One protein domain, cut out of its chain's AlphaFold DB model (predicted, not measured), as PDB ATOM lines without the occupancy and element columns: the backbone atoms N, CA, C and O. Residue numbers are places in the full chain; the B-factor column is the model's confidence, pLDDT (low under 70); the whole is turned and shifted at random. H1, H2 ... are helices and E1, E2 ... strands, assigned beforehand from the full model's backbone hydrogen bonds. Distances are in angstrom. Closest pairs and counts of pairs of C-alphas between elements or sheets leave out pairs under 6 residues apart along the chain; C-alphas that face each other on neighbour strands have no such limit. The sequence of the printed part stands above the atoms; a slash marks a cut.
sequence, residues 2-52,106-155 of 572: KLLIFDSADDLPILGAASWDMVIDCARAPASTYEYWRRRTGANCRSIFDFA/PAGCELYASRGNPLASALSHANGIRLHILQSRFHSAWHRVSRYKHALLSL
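What this domain is: This is residues 2 to 52 and 106 to 155 of the 572 residues of an uncharacterized protein of Acidobacteria bacterium (UniProt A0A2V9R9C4). A twisted sheet of five parallel strands forms the core, with H1 over one face near the edge strand E3 and H3 over the other face above E4, making three layers. H4 leads away from this body as an arm, and residues 148 to 155 at its far end stick out. The printed part has 101 residues, with four named helices and five named strands in the order E1 E2 H1 E3 H2 E4 H3 E5 H4; the sheet's order is E3 E2 E1 E4 E5, and the class is mixed, helices and strands. The whole is compact, with a radius of gyration of the C-alphas of 14.3 A and spans of 43 by 32 by 31 A.

How they stand to each other: Strand E1, residues 2 to 6, is an inner strand between E2, residues 22 to 25, and E4, residues 110 to 113. N 6 and O 24 are 2.8 A apart, and N 5 and O 112 are 2.8 A apart, both within hydrogen-bond range. The edge strands are E3, residues 44 to 47, beside E2 with N 23 to O 44 at 2.9 A, and E5, residues 131 to 133, beside E4 with N 113 to O 132 at 2.8 A. From edge to edge the strands' lines turn by 88 degrees. H1, residues 31 to 41, is over E3 at a height over the sheet of 7.5 A and runs slantwise to the strands, at 36 degrees to E3 on the local plane; the closest C-alphas are those of Arg 38 and Cys 45, 5.5 A apart. H3, residues 118 to 127, is on the opposite face, over E4 at a height of 9.6 A, and runs along the strands at 7 degrees to E4 on the local plane; the closest C-alphas of H3 and E4 are those of Ala 113 and Ala 120, 6.4 A apart. E2, H1, E3 and E4, H3, E5 are strand-helix-strand units, two parallel neighbour strands with a helix between, each with a right-handed crossover. H2, residues 48 to 51, only grazes the sheet, with residues 48 to 50. H4, residues 137 to 152, is not on the sheet and touches no helix. Every O i to N i+4 pair is within hydrogen-bond range in H1 and H3, and 10 of 12 are in H4; H2 is too short for such a pair.

Where its parts are: E1 begins at C-alpha 2, (-75.381, -8.091, 4.175), and is 12.8 A long. H1 is 15.4 A long and H3 14.3 A. H4, 23.5 A long, ends at C-alpha 152, (-87.057, 26.577, 6.863).

The domain as a whole: The C-alphas of Ala 107 and Leu 155 are the two farthest apart, at 45.4 A. Residues 53 to 105 are not printed, and C-alphas 52 and 106 are 20.3 A apart across the cut. The link from E1 to E2, 15 residues, is long. The pLDDT is under 70 in residues 13 to 18 and 136 to 155.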
ATOM      1  N   LYS A   2     -74.510  -9.099   3.562       93.06
ATOM      2  CA  LYS A   2     -75.381  -8.091   4.175       93.06
ATOM      3  C   LYS A   2     -75.019  -6.706   3.657       93.06
ATOM      4  O   LYS A   2     -73.915  -6.216   3.906       93.06
ATOM      5  N   LEU A   3     -75.961  -6.085   2.957       94.25
ATOM      6  CA  LEU A   3     -75.829  -4.753   2.383       94.25
ATOM      7  C   LEU A   3     -76.665  -3.750   3.179       94.25
ATOM      8  O   LEU A   3     -77.876  -3.923   3.306       94.25
ATOM      9  N   LEU A   4     -76.036  -2.674   3.650       93.44
ATOM     10  CA  LEU A   4     -76.727  -1.522   4.223       93.44
ATOM     11  C   LEU A   4     -76.768  -0.362   3.223       93.44
ATOM     12  O   LEU A   4     -75.727   0.162   2.832       93.44
ATOM     13  N   ILE A   5     -77.972   0.095   2.885       93.56
ATOM     14  CA  ILE A   5     -78.215   1.370   2.206       93.56
ATOM     15  C   ILE A   5     -78.431   2.463   3.249       93.56
ATOM     16  O   ILE A   5     -79.332   2.390   4.088       93.56
ATOM     17  N   PHE A   6     -77.606   3.494   3.189       88.81
ATOM     18  CA  PHE A   6     -77.495   4.500   4.224       88.81
ATOM     19  C   PHE A   6     -77.917   5.880   3.701       88.81
ATOM     20  O   PHE A   6     -77.307   6.433   2.789       88.81
ATOM     21  N   ASP A   7     -78.997   6.425   4.268       88.19
ATOM     22  CA  ASP A   7     -79.592   7.701   3.854       88.19
ATOM     23  C   ASP A   7     -78.698   8.900   4.202       88.19
ATOM     24  O   ASP A   7     -78.031   8.930   5.239       88.19
ATOM     25  N   SER A   8     -78.731   9.932   3.355       82.75
ATOM     26  CA  SER A   8     -77.894  11.134   3.485       82.75
ATOM     27  C   SER A   8     -78.121  11.922   4.779       82.75
ATOM     28  O   SER A   8     -77.240  12.660   5.214       82.75
ATOM     29  N   ALA A   9     -79.293  11.766   5.400       80.50
ATOM     30  CA  ALA A   9     -79.674  12.452   6.629       80.50
ATOM     31  C   ALA A   9     -79.599  11.565   7.885       80.50
ATOM     32  O   ALA A   9     -80.086  11.981   8.939       80.50
ATOM     33  N   ASP A  10     -79.064  10.351   7.776       82.88
ATOM     34  CA  ASP A  10     -78.678   9.535   8.926       82.88
ATOM     35  C   ASP A  10     -77.173   9.682   9.201       82.88
ATOM     36  O   ASP A  10     -76.401  10.040   8.307       82.88
ATOM     37  N   ASP A  11     -76.771   9.381  10.437       80.31
ATOM     38  CA  ASP A  11     -75.389   9.053  10.799       80.31
ATOM     39  C   ASP A  11     -75.195   7.541  10.685       80.31
ATOM     40  O   ASP A  11     -76.129   6.774  10.943       80.31
ATOM     41  N   LEU A  12     -73.998   7.104  10.278       77.88
ATOM     42  CA  LEU A  12     -73.755   5.688  10.032       77.88
ATOM     43  C   LEU A  12     -74.017   4.941  11.346       77.88
ATOM     44  O   LEU A  12     -73.436   5.330  12.365       77.88
ATOM     45  N   PRO A  13     -74.888   3.914  11.374       67.38
ATOM     46  CA  PRO A  13     -75.157   3.173  12.594       67.38
ATOM     47  C   PRO A  13     -73.899   2.393  12.980       67.38
ATOM     48  O   PRO A  13     -73.655   1.284  12.520       67.38
ATOM     49  N   ILE A  14     -73.073   3.020  13.818       60.41
ATOM     50  CA  ILE A  14     -71.785   2.494  14.287       60.41
ATOM     51  C   ILE A  14     -71.980   1.434  15.392       60.41
ATOM     52  O   ILE A  14     -71.025   0.773  15.786       60.41
ATOM     53  N   LEU A  15     -73.201   1.234  15.902       45.78
ATOM     54  CA  LEU A  15     -73.453   0.411  17.089       45.78
ATOM     55  C   LEU A  15     -74.465  -0.718  16.839       45.78
ATOM     56  O   LEU A  15     -75.621  -0.457  16.517       45.78
ATOM     57  N   GLY A  16     -74.021  -1.955  17.108       49.19
ATOM     58  CA  GLY A  16     -74.872  -3.106  17.437       49.19
ATOM     59  C   GLY A  16     -74.779  -4.300  16.480       49.19
ATOM     60  O   GLY A  16     -75.479  -4.325  15.480       49.19
ATOM     61  N   ALA A  17     -73.967  -5.305  16.842       47.34
ATOM     62  CA  ALA A  17     -74.031  -6.741  16.487       47.34
ATOM     63  C   ALA A  17     -74.162  -7.214  15.014       47.34
ATOM     64  O   ALA A  17     -74.009  -8.409  14.769       47.34
ATOM     65  N   ALA A  18     -74.400  -6.351  14.027       57.47
ATOM     66  CA  ALA A  18     -74.439  -6.727  12.616       57.47
ATOM     67  C   ALA A  18     -73.114  -6.360  11.932       57.47
ATOM     68  O   ALA A  18     -72.813  -5.185  11.734       57.47
ATOM     69  N   SER A  19     -72.324  -7.368  11.556       80.00
ATOM     70  CA  SER A  19     -71.221  -7.197  10.610       80.00
ATOM     71  C   SER A  19     -71.811  -6.939   9.220       80.00
ATOM     72  O   SER A  19     -72.372  -7.847   8.600       80.00
ATOM     73  N   TRP A  20     -71.756  -5.692   8.755       88.75
ATOM     74  CA  TRP A  20     -72.098  -5.354   7.375       88.75
ATOM     75  C   TRP A  20     -70.960  -5.799   6.459       88.75
ATOM     76  O   TRP A  20     -69.805  -5.485   6.731       88.75
ATOM     77  N   ASP A  21     -71.276  -6.479   5.359       92.38
ATOM     78  CA  ASP A  21     -70.267  -6.781   4.336       92.38
ATOM     79  C   ASP A  21     -70.022  -5.543   3.459       92.38
ATOM     80  O   ASP A  21     -68.892  -5.226   3.079       92.38
ATOM     81  N   MET A  22     -71.095  -4.798   3.168       93.62
ATOM     82  CA  MET A  22     -71.060  -3.592   2.344       93.62
ATOM     83  C   MET A  22     -72.007  -2.519   2.880       93.62
ATOM     84  O   MET A  22     -73.120  -2.805   3.327       93.62
ATOM     85  N   VAL A  23     -71.562  -1.269   2.781       93.75
ATOM     86  CA  VAL A  23     -72.340  -0.076   3.112       93.75
ATOM     87  C   VAL A  23     -72.318   0.862   1.912       93.75
ATOM     88  O   VAL A  23     -71.248   1.290   1.475       93.75
ATOM     89  N   ILE A  24     -73.498   1.212   1.411       95.50
ATOM     90  CA  ILE A  24     -73.671   2.177   0.325       95.50
ATOM     91  C   ILE A  24     -74.323   3.436   0.878       95.50
ATOM     92  O   ILE A  24     -75.464   3.419   1.338       95.50
ATOM     93  N   ASP A  25     -73.584   4.536   0.816       94.44
ATOM     94  CA  ASP A  25     -74.091   5.870   1.101       94.44
ATOM     95  C   ASP A  25     -74.898   6.392  -0.093       94.44
ATOM     96  O   ASP A  25     -74.395   6.457  -1.216       94.44
ATOM     97  N   CYS A  26     -76.148   6.795   0.147       92.56
ATOM     98  CA  CYS A  26     -76.985   7.454  -0.859       92.56
ATOM     99  C   CYS A  26     -76.471   8.858  -1.234       92.56
ATOM    100  O   CYS A  26     -76.963   9.454  -2.190       92.56
ATOM    101  N   ALA A  27     -75.532   9.411  -0.464       92.25
ATOM    102  CA  ALA A  27     -74.837  10.664  -0.733       92.25
ATOM    103  C   ALA A  27     -73.353  10.433  -1.050       92.25
ATOM    104  O   ALA A  27     -72.876   9.302  -1.152       92.25
ATOM    105  N   ARG A  28     -72.625  11.538  -1.217       92.88
ATOM    106  CA  ARG A  28     -71.168  11.586  -1.359       92.88
ATOM    107  C   ARG A  28     -70.512  12.173  -0.123       92.88
ATOM    108  O   ARG A  28     -71.029  13.112   0.477       92.88
ATOM    109  N   ALA A  29     -69.333  11.680   0.207       95.06
ATOM    110  CA  ALA A  29     -68.456  12.243   1.218       95.06
ATOM    111  C   ALA A  29     -67.004  12.200   0.719       95.06
ATOM    112  O   ALA A  29     -66.707  11.457  -0.218       95.06
ATOM    113  N   PRO A  30     -66.092  12.996   1.302       95.25
ATOM    114  CA  PRO A  30     -64.670  12.883   0.995       95.25
ATOM    115  C   PRO A  30     -64.162  11.447   1.196       95.25
ATOM    116  O   PRO A  30     -64.648  10.728   2.073       95.25
ATOM    117  N   ALA A  31     -63.158  11.027   0.422       94.12
ATOM    118  CA  ALA A  31     -62.592   9.675   0.519       94.12
ATOM    119  C   ALA A  31     -62.129   9.330   1.951       94.12
ATOM    120  O   ALA A  31     -62.369   8.223   2.437       94.12
ATOM    121  N   SER A  32     -61.577  10.320   2.663       93.44
ATOM    122  CA  SER A  32     -61.172  10.223   4.070       93.44
ATOM    123  C   SER A  32     -62.325   9.805   4.999       93.44
ATOM    124  O   SER A  32     -62.117   9.032   5.941       93.44
ATOM    125  N   THR A  33     -63.559  10.236   4.717       94.19
ATOM    126  CA  THR A  33     -64.762   9.826   5.453       94.19
ATOM    127  C   THR A  33     -65.082   8.348   5.225       94.19
ATOM    128  O   THR A  33     -65.331   7.621   6.190       94.19
ATOM    129  N   TYR A  34     -65.033   7.865   3.980       94.69
ATOM    130  CA  TYR A  34     -65.298   6.451   3.683       94.69
ATOM    131  C   TYR A  34     -64.225   5.525   4.264       94.69
ATOM    132  O   TYR A  34     -64.554   4.467   4.800       94.69
ATOM    133  N   GLU A  35     -62.954   5.932   4.244       93.88
ATOM    134  CA  GLU A  35     -61.865   5.208   4.909       93.88
ATOM    135  C   GLU A  35     -62.049   5.140   6.426       93.88
ATOM    136  O   GLU A  35     -61.792   4.107   7.051       93.88
ATOM    137  N   TYR A  36     -62.491   6.241   7.034       91.88
ATOM    138  CA  TYR A  36     -62.814   6.282   8.453       91.88
ATOM    139  C   TYR A  36     -63.956   5.313   8.793       91.88
ATOM    140  O   TYR A  36     -63.839   4.522   9.732       91.88
ATOM    141  N   TRP A  37     -65.034   5.307   8.006       91.25
ATOM    142  CA  TRP A  37     -66.147   4.374   8.197       91.25
ATOM    143  C   TRP A  37     -65.746   2.917   7.973       91.25
ATOM    144  O   TRP A  37     -66.139   2.061   8.767       91.25
ATOM    145  N   ARG A  38     -64.923   2.632   6.958       91.94
ATOM    146  CA  ARG A  38     -64.380   1.291   6.694       91.94
ATOM    147  C   ARG A  38     -63.577   0.778   7.886       91.94
ATOM    148  O   ARG A  38     -63.829  -0.324   8.358       91.94
ATOM    149  N   ARG A  39     -62.678   1.600   8.441       91.06
ATOM    150  CA  ARG A  39     -61.900   1.251   9.646       91.06
ATOM    151  C   ARG A  39     -62.779   0.984  10.865       91.06
ATOM    152  O   ARG A  39     -62.448   0.131  11.678       91.06
ATOM    153  N   ARG A  40     -63.885   1.719  11.004       87.19
ATOM    154  CA  ARG A  40     -64.751   1.644  12.188       87.19
ATOM    155  C   ARG A  40     -65.772   0.505  12.136       87.19
ATOM    156  O   ARG A  40     -66.185   0.030  13.185       87.19
ATOM    157  N   THR A  41     -66.188   0.099  10.939       85.75
ATOM    158  CA  THR A  41     -67.227  -0.928  10.738       85.75
ATOM    159  C   THR A  41     -66.686  -2.260  10.227       85.75
ATOM    160  O   THR A  41     -67.381  -3.263  10.331       85.75
ATOM    161  N   GLY A  42     -65.478  -2.279   9.652       88.44
ATOM    162  CA  GLY A  42     -64.942  -3.429   8.918       88.44
ATOM    163  C   GLY A  42     -65.599  -3.662   7.550       88.44
ATOM    164  O   GLY A  42     -65.160  -4.543   6.817       88.44
ATOM    165  N   ALA A  43     -66.616  -2.876   7.186       90.81
ATOM    166  CA  ALA A  43     -67.400  -3.053   5.970       90.81
ATOM    167  C   ALA A  43     -66.791  -2.320   4.770       90.81
ATOM    168  O   ALA A  43     -66.135  -1.282   4.914       90.81
ATOM    169  N   ASN A  44     -67.085  -2.792   3.556       92.88
ATOM    170  CA  ASN A  44     -66.782  -2.028   2.350       92.88
ATOM    171  C   ASN A  44     -67.744  -0.830   2.218       92.88
ATOM    172  O   ASN A  44     -68.859  -0.975   1.719       92.88
ATOM    173  N   CYS A  45     -67.315   0.340   2.693       94.00
ATOM    174  CA  CYS A  45     -68.071   1.594   2.618       94.00
ATOM    175  C   CYS A  45     -67.750   2.372   1.337       94.00
ATOM    176  O   CYS A  45     -66.575   2.676   1.095       94.00
ATOM    177  N   ARG A  46     -68.782   2.720   0.555       94.75
ATOM    178  CA  ARG A  46     -68.677   3.485  -0.703       94.75
ATOM    179  C   ARG A  46     -69.909   4.365  -0.943       94.75
ATOM    180  O   ARG A  46     -70.949   4.163  -0.320       94.75
ATOM    181  N   SER A  47     -69.800   5.327  -1.857       95.38
ATOM    182  CA  SER A  47     -70.945   6.110  -2.337       95.38
ATOM    183  C   SER A  47     -71.701   5.365  -3.437       95.38
ATOM    184  O   SER A  47     -71.093   4.651  -4.231       95.38
ATOM    185  N   ILE A  48     -73.010   5.601  -3.574       95.06
ATOM    186  CA  ILE A  48     -73.746   5.217  -4.789       95.06
ATOM    187  C   ILE A  48     -73.188   5.910  -6.045       95.06
ATOM    188  O   ILE A  48     -73.283   5.378  -7.146       95.06
ATOM    189  N   PHE A  49     -72.558   7.077  -5.891       94.00
ATOM    190  CA  PHE A  49     -71.953   7.811  -7.001       94.00
ATOM    191  C   PHE A  49     -70.635   7.196  -7.488       94.00
ATOM    192  O   PHE A  49     -70.168   7.575  -8.556       94.00
ATOM    193  N   ASP A  50     -70.080   6.200  -6.789       94.75
ATOM    194  CA  ASP A  50     -68.942   5.414  -7.287       94.75
ATOM    195  C   ASP A  50     -69.315   4.549  -8.509       94.75
ATOM    196  O   ASP A  50     -68.435   4.001  -9.167       94.75
ATOM    197  N   PHE A  51     -70.614   4.420  -8.807       95.38
ATOM    198  CA  PHE A  51     -71.156   3.738  -9.985       95.38
ATOM    199  C   PHE A  51     -71.476   4.701 -11.142       95.38
ATOM    200  O   PHE A  51     -72.045   4.278 -12.152       95.38
ATOM    201  N   ALA A  52     -71.193   5.998 -10.978       95.25
ATOM    202  CA  ALA A  52     -71.444   7.008 -11.999       95.25
ATOM    203  C   ALA A  52     -70.358   6.978 -13.082       95.25
ATOM    204  O   ALA A  52     -69.176   6.861 -12.771       95.25
ATOM    205  N   PRO A 106     -74.587 -10.451  -5.135       91.44
ATOM    206  CA  PRO A 106     -74.726 -11.894  -5.235       91.44
ATOM    207  C   PRO A 106     -76.171 -12.332  -4.975       91.44
ATOM    208  O   PRO A 106     -76.919 -11.689  -4.228       91.44
ATOM    209  N   ALA A 107     -76.532 -13.493  -5.522       86.88
ATOM    210  CA  ALA A 107     -77.779 -14.165  -5.177       86.88
ATOM    211  C   ALA A 107     -77.855 -14.402  -3.656       86.88
ATOM    212  O   ALA A 107     -76.879 -14.823  -3.030       86.88
ATOM    213  N   GLY A 108     -79.007 -14.104  -3.048       85.56
ATOM    214  CA  GLY A 108     -79.200 -14.226  -1.597       85.56
ATOM    215  C   GLY A 108     -78.594 -13.090  -0.763       85.56
ATOM    216  O   GLY A 108     -78.418 -13.249   0.443       85.56
ATOM    217  N   CYS A 109     -78.257 -11.947  -1.373       93.38
ATOM    218  CA  CYS A 109     -77.920 -10.731  -0.634       93.38
ATOM    219  C   CYS A 109     -79.078 -10.321   0.298       93.38
ATOM    220  O   CYS A 109     -80.234 -10.261  -0.118       93.38
ATOM    221  N   GLU A 110     -78.769 -10.029   1.562       94.50
ATOM    222  CA  GLU A 110     -79.716  -9.448   2.507       94.50
ATOM    223  C   GLU A 110     -79.634  -7.920   2.428       94.50
ATOM    224  O   GLU A 110     -78.577  -7.330   2.679       94.50
ATOM    225  N   LEU A 111     -80.755  -7.274   2.099       94.56
ATOM    226  CA  LEU A 111     -80.822  -5.831   1.891       94.56
ATOM    227  C   LEU A 111     -81.425  -5.118   3.102       94.56
ATOM    228  O   LEU A 111     -82.592  -5.307   3.450       94.56
ATOM    229  N   TYR A 112     -80.645  -4.219   3.686       93.56
ATOM    230  CA  TYR A 112     -81.048  -3.363   4.789       93.56
ATOM    231  C   TYR A 112     -80.989  -1.900   4.365       93.56
ATOM    232  O   TYR A 112     -80.163  -1.508   3.544       93.56
ATOM    233  N   ALA A 113     -81.842  -1.067   4.950       92.12
ATOM    234  CA  ALA A 113     -81.760   0.377   4.809       92.12
ATOM    235  C   ALA A 113     -81.895   1.063   6.163       92.12
ATOM    236  O   ALA A 113     -82.724   0.666   6.989       92.12
ATOM    237  N   SER A 114     -81.126   2.132   6.375       89.25
ATOM    238  CA  SER A 114     -81.229   2.935   7.599       89.25
ATOM    239  C   SER A 114     -82.652   3.466   7.788       89.25
ATOM    240  O   SER A 114     -83.191   3.424   8.890       89.25
ATOM    241  N   ARG A 115     -83.304   3.862   6.689       87.25
ATOM    242  CA  ARG A 115     -84.709   4.275   6.598       87.25
ATOM    243  C   ARG A 115     -85.276   3.979   5.208       87.25
ATOM    244  O   ARG A 115     -84.525   3.698   4.275       87.25
ATOM    245  N   GLY A 116     -86.594   4.108   5.056       84.75
ATOM    246  CA  GLY A 116     -87.236   4.039   3.742       84.75
ATOM    247  C   GLY A 116     -86.678   5.111   2.803       84.75
ATOM    248  O   GLY A 116     -86.819   6.304   3.078       84.75
ATOM    249  N   ASN A 117     -86.043   4.679   1.713       84.06
ATOM    250  CA  ASN A 117     -85.490   5.552   0.686       84.06
ATOM    251  C   ASN A 117     -85.691   4.942  -0.724       84.06
ATOM    252  O   ASN A 117     -85.814   3.714  -0.842       84.06
ATOM    253  N   PRO A 118     -85.759   5.773  -1.786       86.50
ATOM    254  CA  PRO A 118     -86.019   5.299  -3.147       86.50
ATOM    255  C   PRO A 118     -84.959   4.328  -3.673       86.50
ATOM    256  O   PRO A 118     -85.317   3.342  -4.307       86.50
ATOM    257  N   LEU A 119     -83.680   4.552  -3.356       90.00
ATOM    258  CA  LEU A 119     -82.572   3.715  -3.823       90.00
ATOM    259  C   LEU A 119     -82.688   2.271  -3.311       90.00
ATOM    260  O   LEU A 119     -82.627   1.321  -4.085       90.00
ATOM    261  N   ALA A 120     -82.915   2.097  -2.008       92.25
ATOM    262  CA  ALA A 120     -83.107   0.784  -1.398       92.25
ATOM    263  C   ALA A 120     -84.358   0.079  -1.938       92.25
ATOM    264  O   ALA A 120     -84.355  -1.133  -2.146       92.25
ATOM    265  N   SER A 121     -85.418   0.843  -2.203       92.19
ATOM    266  CA  SER A 121     -86.648   0.313  -2.795       92.19
ATOM    267  C   SER A 121     -86.415  -0.142  -4.243       92.19
ATOM    268  O   SER A 121     -86.877  -1.215  -4.625       92.19
ATOM    269  N   ALA A 122     -85.628   0.611  -5.021       92.19
ATOM    270  CA  ALA A 122     -85.216   0.238  -6.373       92.19
ATOM    271  C   ALA A 122     -84.406  -1.066  -6.381       92.19
ATOM    272  O   ALA A 122     -84.701  -1.969  -7.156       92.19
ATOM    273  N   LEU A 123     -83.429  -1.201  -5.478       93.19
ATOM    274  CA  LEU A 123     -82.614  -2.415  -5.346       93.19
ATOM    275  C   LEU A 123     -83.444  -3.630  -4.927       93.19
ATOM    276  O   LEU A 123     -83.238  -4.724  -5.451       93.19
ATOM    277  N   SER A 124     -84.381  -3.440  -3.997       92.88
ATOM    278  CA  SER A 124     -85.322  -4.478  -3.572       92.88
ATOM    279  C   SER A 124     -86.156  -4.976  -4.752       92.88
ATOM    280  O   SER A 124     -86.234  -6.182  -4.974       92.88
ATOM    281  N   HIS A 125     -86.700  -4.051  -5.550       89.81
ATOM    282  CA  HIS A 125     -87.471  -4.371  -6.748       89.81
ATOM    283  C   HIS A 125     -86.621  -5.078  -7.812       89.81
ATOM    284  O   HIS A 125     -87.005  -6.142  -8.286       89.81
ATOM    285  N   ALA A 126     -85.449  -4.529  -8.146       89.75
ATOM    286  CA  ALA A 126     -84.583  -5.043  -9.209       89.75
ATOM    287  C   ALA A 126     -84.080  -6.472  -8.951       89.75
ATOM    288  O   ALA A 126     -83.911  -7.238  -9.894       89.75
ATOM    289  N   ASN A 127     -83.854  -6.837  -7.686       89.94
ATOM    290  CA  ASN A 127     -83.306  -8.146  -7.318       89.94
ATOM    291  C   ASN A 127     -84.345  -9.109  -6.717       89.94
ATOM    292  O   ASN A 127     -83.993 -10.231  -6.356       89.94
ATOM    293  N   GLY A 128     -85.594  -8.674  -6.518       89.44
ATOM    294  CA  GLY A 128     -86.590  -9.448  -5.768       89.44
ATOM    295  C   GLY A 128     -86.189  -9.719  -4.309       89.44
ATOM    296  O   GLY A 128     -86.620 -10.709  -3.720       89.44
ATOM    297  N   ILE A 129     -85.342  -8.866  -3.720       90.81
ATOM    298  CA  ILE A 129     -84.818  -9.034  -2.358       90.81
ATOM    299  C   ILE A 129     -85.727  -8.311  -1.368       90.81
ATOM    300  O   ILE A 129     -86.100  -7.158  -1.579       90.81
ATOM    301  N   ARG A 130     -86.032  -8.946  -0.233       91.38
ATOM    302  CA  ARG A 130     -86.772  -8.306   0.860       91.38
ATOM    303  C   ARG A 130     -85.952  -7.176   1.492       91.38
ATOM    304  O   ARG A 130     -84.850  -7.404   1.979       91.38
ATOM    305  N   LEU A 131     -86.526  -5.972   1.540       92.50
ATOM    306  CA  LEU A 131     -85.929  -4.812   2.201       92.50
ATOM    307  C   LEU A 131     -86.234  -4.786   3.708       92.50
ATOM    308  O   LEU A 131     -87.397  -4.767   4.117       92.50
ATOM    309  N   HIS A 132     -85.189  -4.697   4.532       92.06
ATOM    310  CA  HIS A 132     -85.279  -4.517   5.981       92.06
ATOM    311  C   HIS A 132     -84.991  -3.061   6.372       92.06
ATOM    312  O   HIS A 132     -83.879  -2.569   6.199       92.06
ATOM    313  N   ILE A 133     -85.980  -2.352   6.922       89.88
ATOM    314  CA  ILE A 133     -85.819  -0.953   7.353       89.88
ATOM    315  C   ILE A 133     -85.484  -0.907   8.847       89.88
ATOM    316  O   ILE A 133     -86.255  -1.404   9.664       89.88
ATOM    317  N   LEU A 134     -84.359  -0.279   9.196       85.06
ATOM    318  CA  LEU A 134     -83.857  -0.213  10.574       85.06
ATOM    319  C   LEU A 134     -84.536   0.878  11.428       85.06
ATOM    320  O   LEU A 134     -84.606   0.748  12.648       85.06
ATOM    321  N   GLN A 135     -85.045   1.957  10.823       74.06
ATOM    322  CA  GLN A 135     -85.665   3.063  11.562       74.06
ATOM    323  C   GLN A 135     -86.982   2.654  12.251       74.06
ATOM    324  O   GLN A 135     -87.920   2.182  11.606       74.06
ATOM    325  N   SER A 136     -87.107   2.941  13.553       58.50
ATOM    326  CA  SER A 136     -88.378   2.807  14.281       58.50
ATOM    327  C   SER A 136     -89.390   3.881  13.841       58.50
ATOM    328  O   SER A 136     -89.029   5.026  13.545       58.50
ATOM    329  N   ARG A 137     -90.690   3.545  13.826       49.44
ATOM    330  CA  ARG A 137     -91.767   4.452  13.363       49.44
ATOM    331  C   ARG A 137     -91.747   5.829  14.053       49.44
ATOM    332  O   ARG A 137     -92.004   6.832  13.389       49.44
ATOM    333  N   PHE A 138     -91.362   5.899  15.330       47.41
ATOM    334  CA  PHE A 138     -91.277   7.141  16.114       47.41
ATOM    335  C   PHE A 138     -90.130   8.087  15.701       47.41
ATOM    336  O   PHE A 138     -90.312   9.305  15.725       47.41
ATOM    337  N   HIS A 139     -88.977   7.577  15.252       50.78
ATOM    338  CA  HIS A 139     -87.873   8.427  14.780       50.78
ATOM    339  C   HIS A 139     -88.166   9.069  13.414       50.78
ATOM    340  O   HIS A 139     -87.749  10.198  13.149       50.78
ATOM    341  N   SER A 140     -88.966   8.410  12.570       46.75
ATOM    342  CA  SER A 140     -89.326   8.916  11.236       46.75
ATOM    343  C   SER A 140     -90.094  10.255  11.271       46.75
ATOM    344  O   SER A 140     -89.863  11.134  10.432       46.75
ATOM    345  N   ALA A 141     -90.951  10.455  12.282       47.53
ATOM    346  CA  ALA A 141     -91.746  11.668  12.473       47.53
ATOM    347  C   ALA A 141     -90.890  12.873  12.902       47.53
ATOM    348  O   ALA A 141     -90.999  13.955  12.319       47.53
ATOM    349  N   TRP A 142     -89.976  12.675  13.857       49.28
ATOM    350  CA  TRP A 142     -89.107  13.738  14.377       49.28
ATOM    351  C   TRP A 142     -88.113  14.243  13.315       49.28
ATOM    352  O   TRP A 142     -87.863  15.444  13.195       49.28
ATOM    353  N   HIS A 143     -87.612  13.354  12.452       46.78
ATOM    354  CA  HIS A 143     -86.702  13.734  11.367       46.78
ATOM    355  C   HIS A 143     -87.397  14.359  10.144       46.78
ATOM    356  O   HIS A 143     -86.775  15.174   9.461       46.78
ATOM    357  N   ARG A 144     -88.683  14.069   9.866       46.69
ATOM    358  CA  ARG A 144     -89.473  14.880   8.908       46.69
ATOM    359  C   ARG A 144     -89.563  16.328   9.383       46.69
ATOM    360  O   ARG A 144     -89.272  17.230   8.603       46.69
ATOM    361  N   VAL A 145     -89.856  16.543  10.666       42.44
ATOM    362  CA  VAL A 145     -89.875  17.881  11.280       42.44
ATOM    363  C   VAL A 145     -88.490  18.536  11.232       42.44
ATOM    364  O   VAL A 145     -88.392  19.708  10.883       42.44
ATOM    365  N   SER A 146     -87.412  17.787  11.490       45.25
ATOM    366  CA  SER A 146     -86.036  18.299  11.387       45.25
ATOM    367  C   SER A 146     -85.645  18.696   9.956       45.25
ATOM    368  O   SER A 146     -85.058  19.759   9.772       45.25
ATOM    369  N   ARG A 147     -86.034  17.926   8.925       46.47
ATOM    370  CA  ARG A 147     -85.821  18.286   7.506       46.47
ATOM    371  C   ARG A 147     -86.564  19.561   7.121       46.47
ATOM    372  O   ARG A 147     -85.962  20.450   6.526       46.47
ATOM    373  N   TYR A 148     -87.833  19.687   7.516       42.41
ATOM    374  CA  TYR A 148     -88.580  20.927   7.309       42.41
ATOM    375  C   TYR A 148     -87.951  22.087   8.074       42.41
ATOM    376  O   TYR A 148     -87.800  23.154   7.500       42.41
ATOM    377  N   LYS A 149     -87.501  21.879   9.315       37.72
ATOM    378  CA  LYS A 149     -86.817  22.895  10.122       37.72
ATOM    379  C   LYS A 149     -85.482  23.320   9.503       37.72
ATOM    380  O   LYS A 149     -85.196  24.506   9.483       37.72
ATOM    381  N   HIS A 150     -84.683  22.403   8.959       43.75
ATOM    382  CA  HIS A 150     -83.419  22.739   8.297       43.75
ATOM    383  C   HIS A 150     -83.630  23.468   6.959       43.75
ATOM    384  O   HIS A 150     -82.903  24.420   6.680       43.75
ATOM    385  N   ALA A 151     -84.651  23.092   6.181       44.28
ATOM    386  CA  ALA A 151     -85.068  23.826   4.981       44.28
ATOM    387  C   ALA A 151     -85.654  25.213   5.324       44.28
ATOM    388  O   ALA A 151     -85.289  26.211   4.719       44.28
ATOM    389  N   LEU A 152     -86.490  25.313   6.362       39.12
ATOM    390  CA  LEU A 152     -87.057  26.577   6.863       39.12
ATOM    391  C   LEU A 152     -85.991  27.521   7.442       39.12
ATOM    392  O   LEU A 152     -86.136  28.732   7.336       39.12
ATOM    393  N   LEU A 153     -84.930  26.987   8.056       43.75
ATOM    394  CA  LEU A 153     -83.836  27.772   8.646       43.75
ATOM    395  C   LEU A 153     -82.731  28.158   7.645       43.75
ATOM    396  O   LEU A 153     -81.835  28.919   8.016       43.75
ATOM    397  N   SER A 154     -82.754  27.617   6.424       44.41
ATOM    398  CA  SER A 154     -81.786  27.929   5.357       44.41
ATOM    399  C   SER A 154     -82.338  28.874   4.289       44.41
ATOM    400  O   SER A 154     -81.548  29.482   3.578       44.41
ATOM    401  N   LEU A 155     -83.661  29.040   4.200       44.12
ATOM    402  CA  LEU A 155     -84.299  29.921   3.224       44.12
ATOM    403  C   LEU A 155     -84.442  31.346   3.768       44.12
ATOM    404  O   LEU A 155     -84.926  31.558   4.883       44.12
TER     405      LEU A 155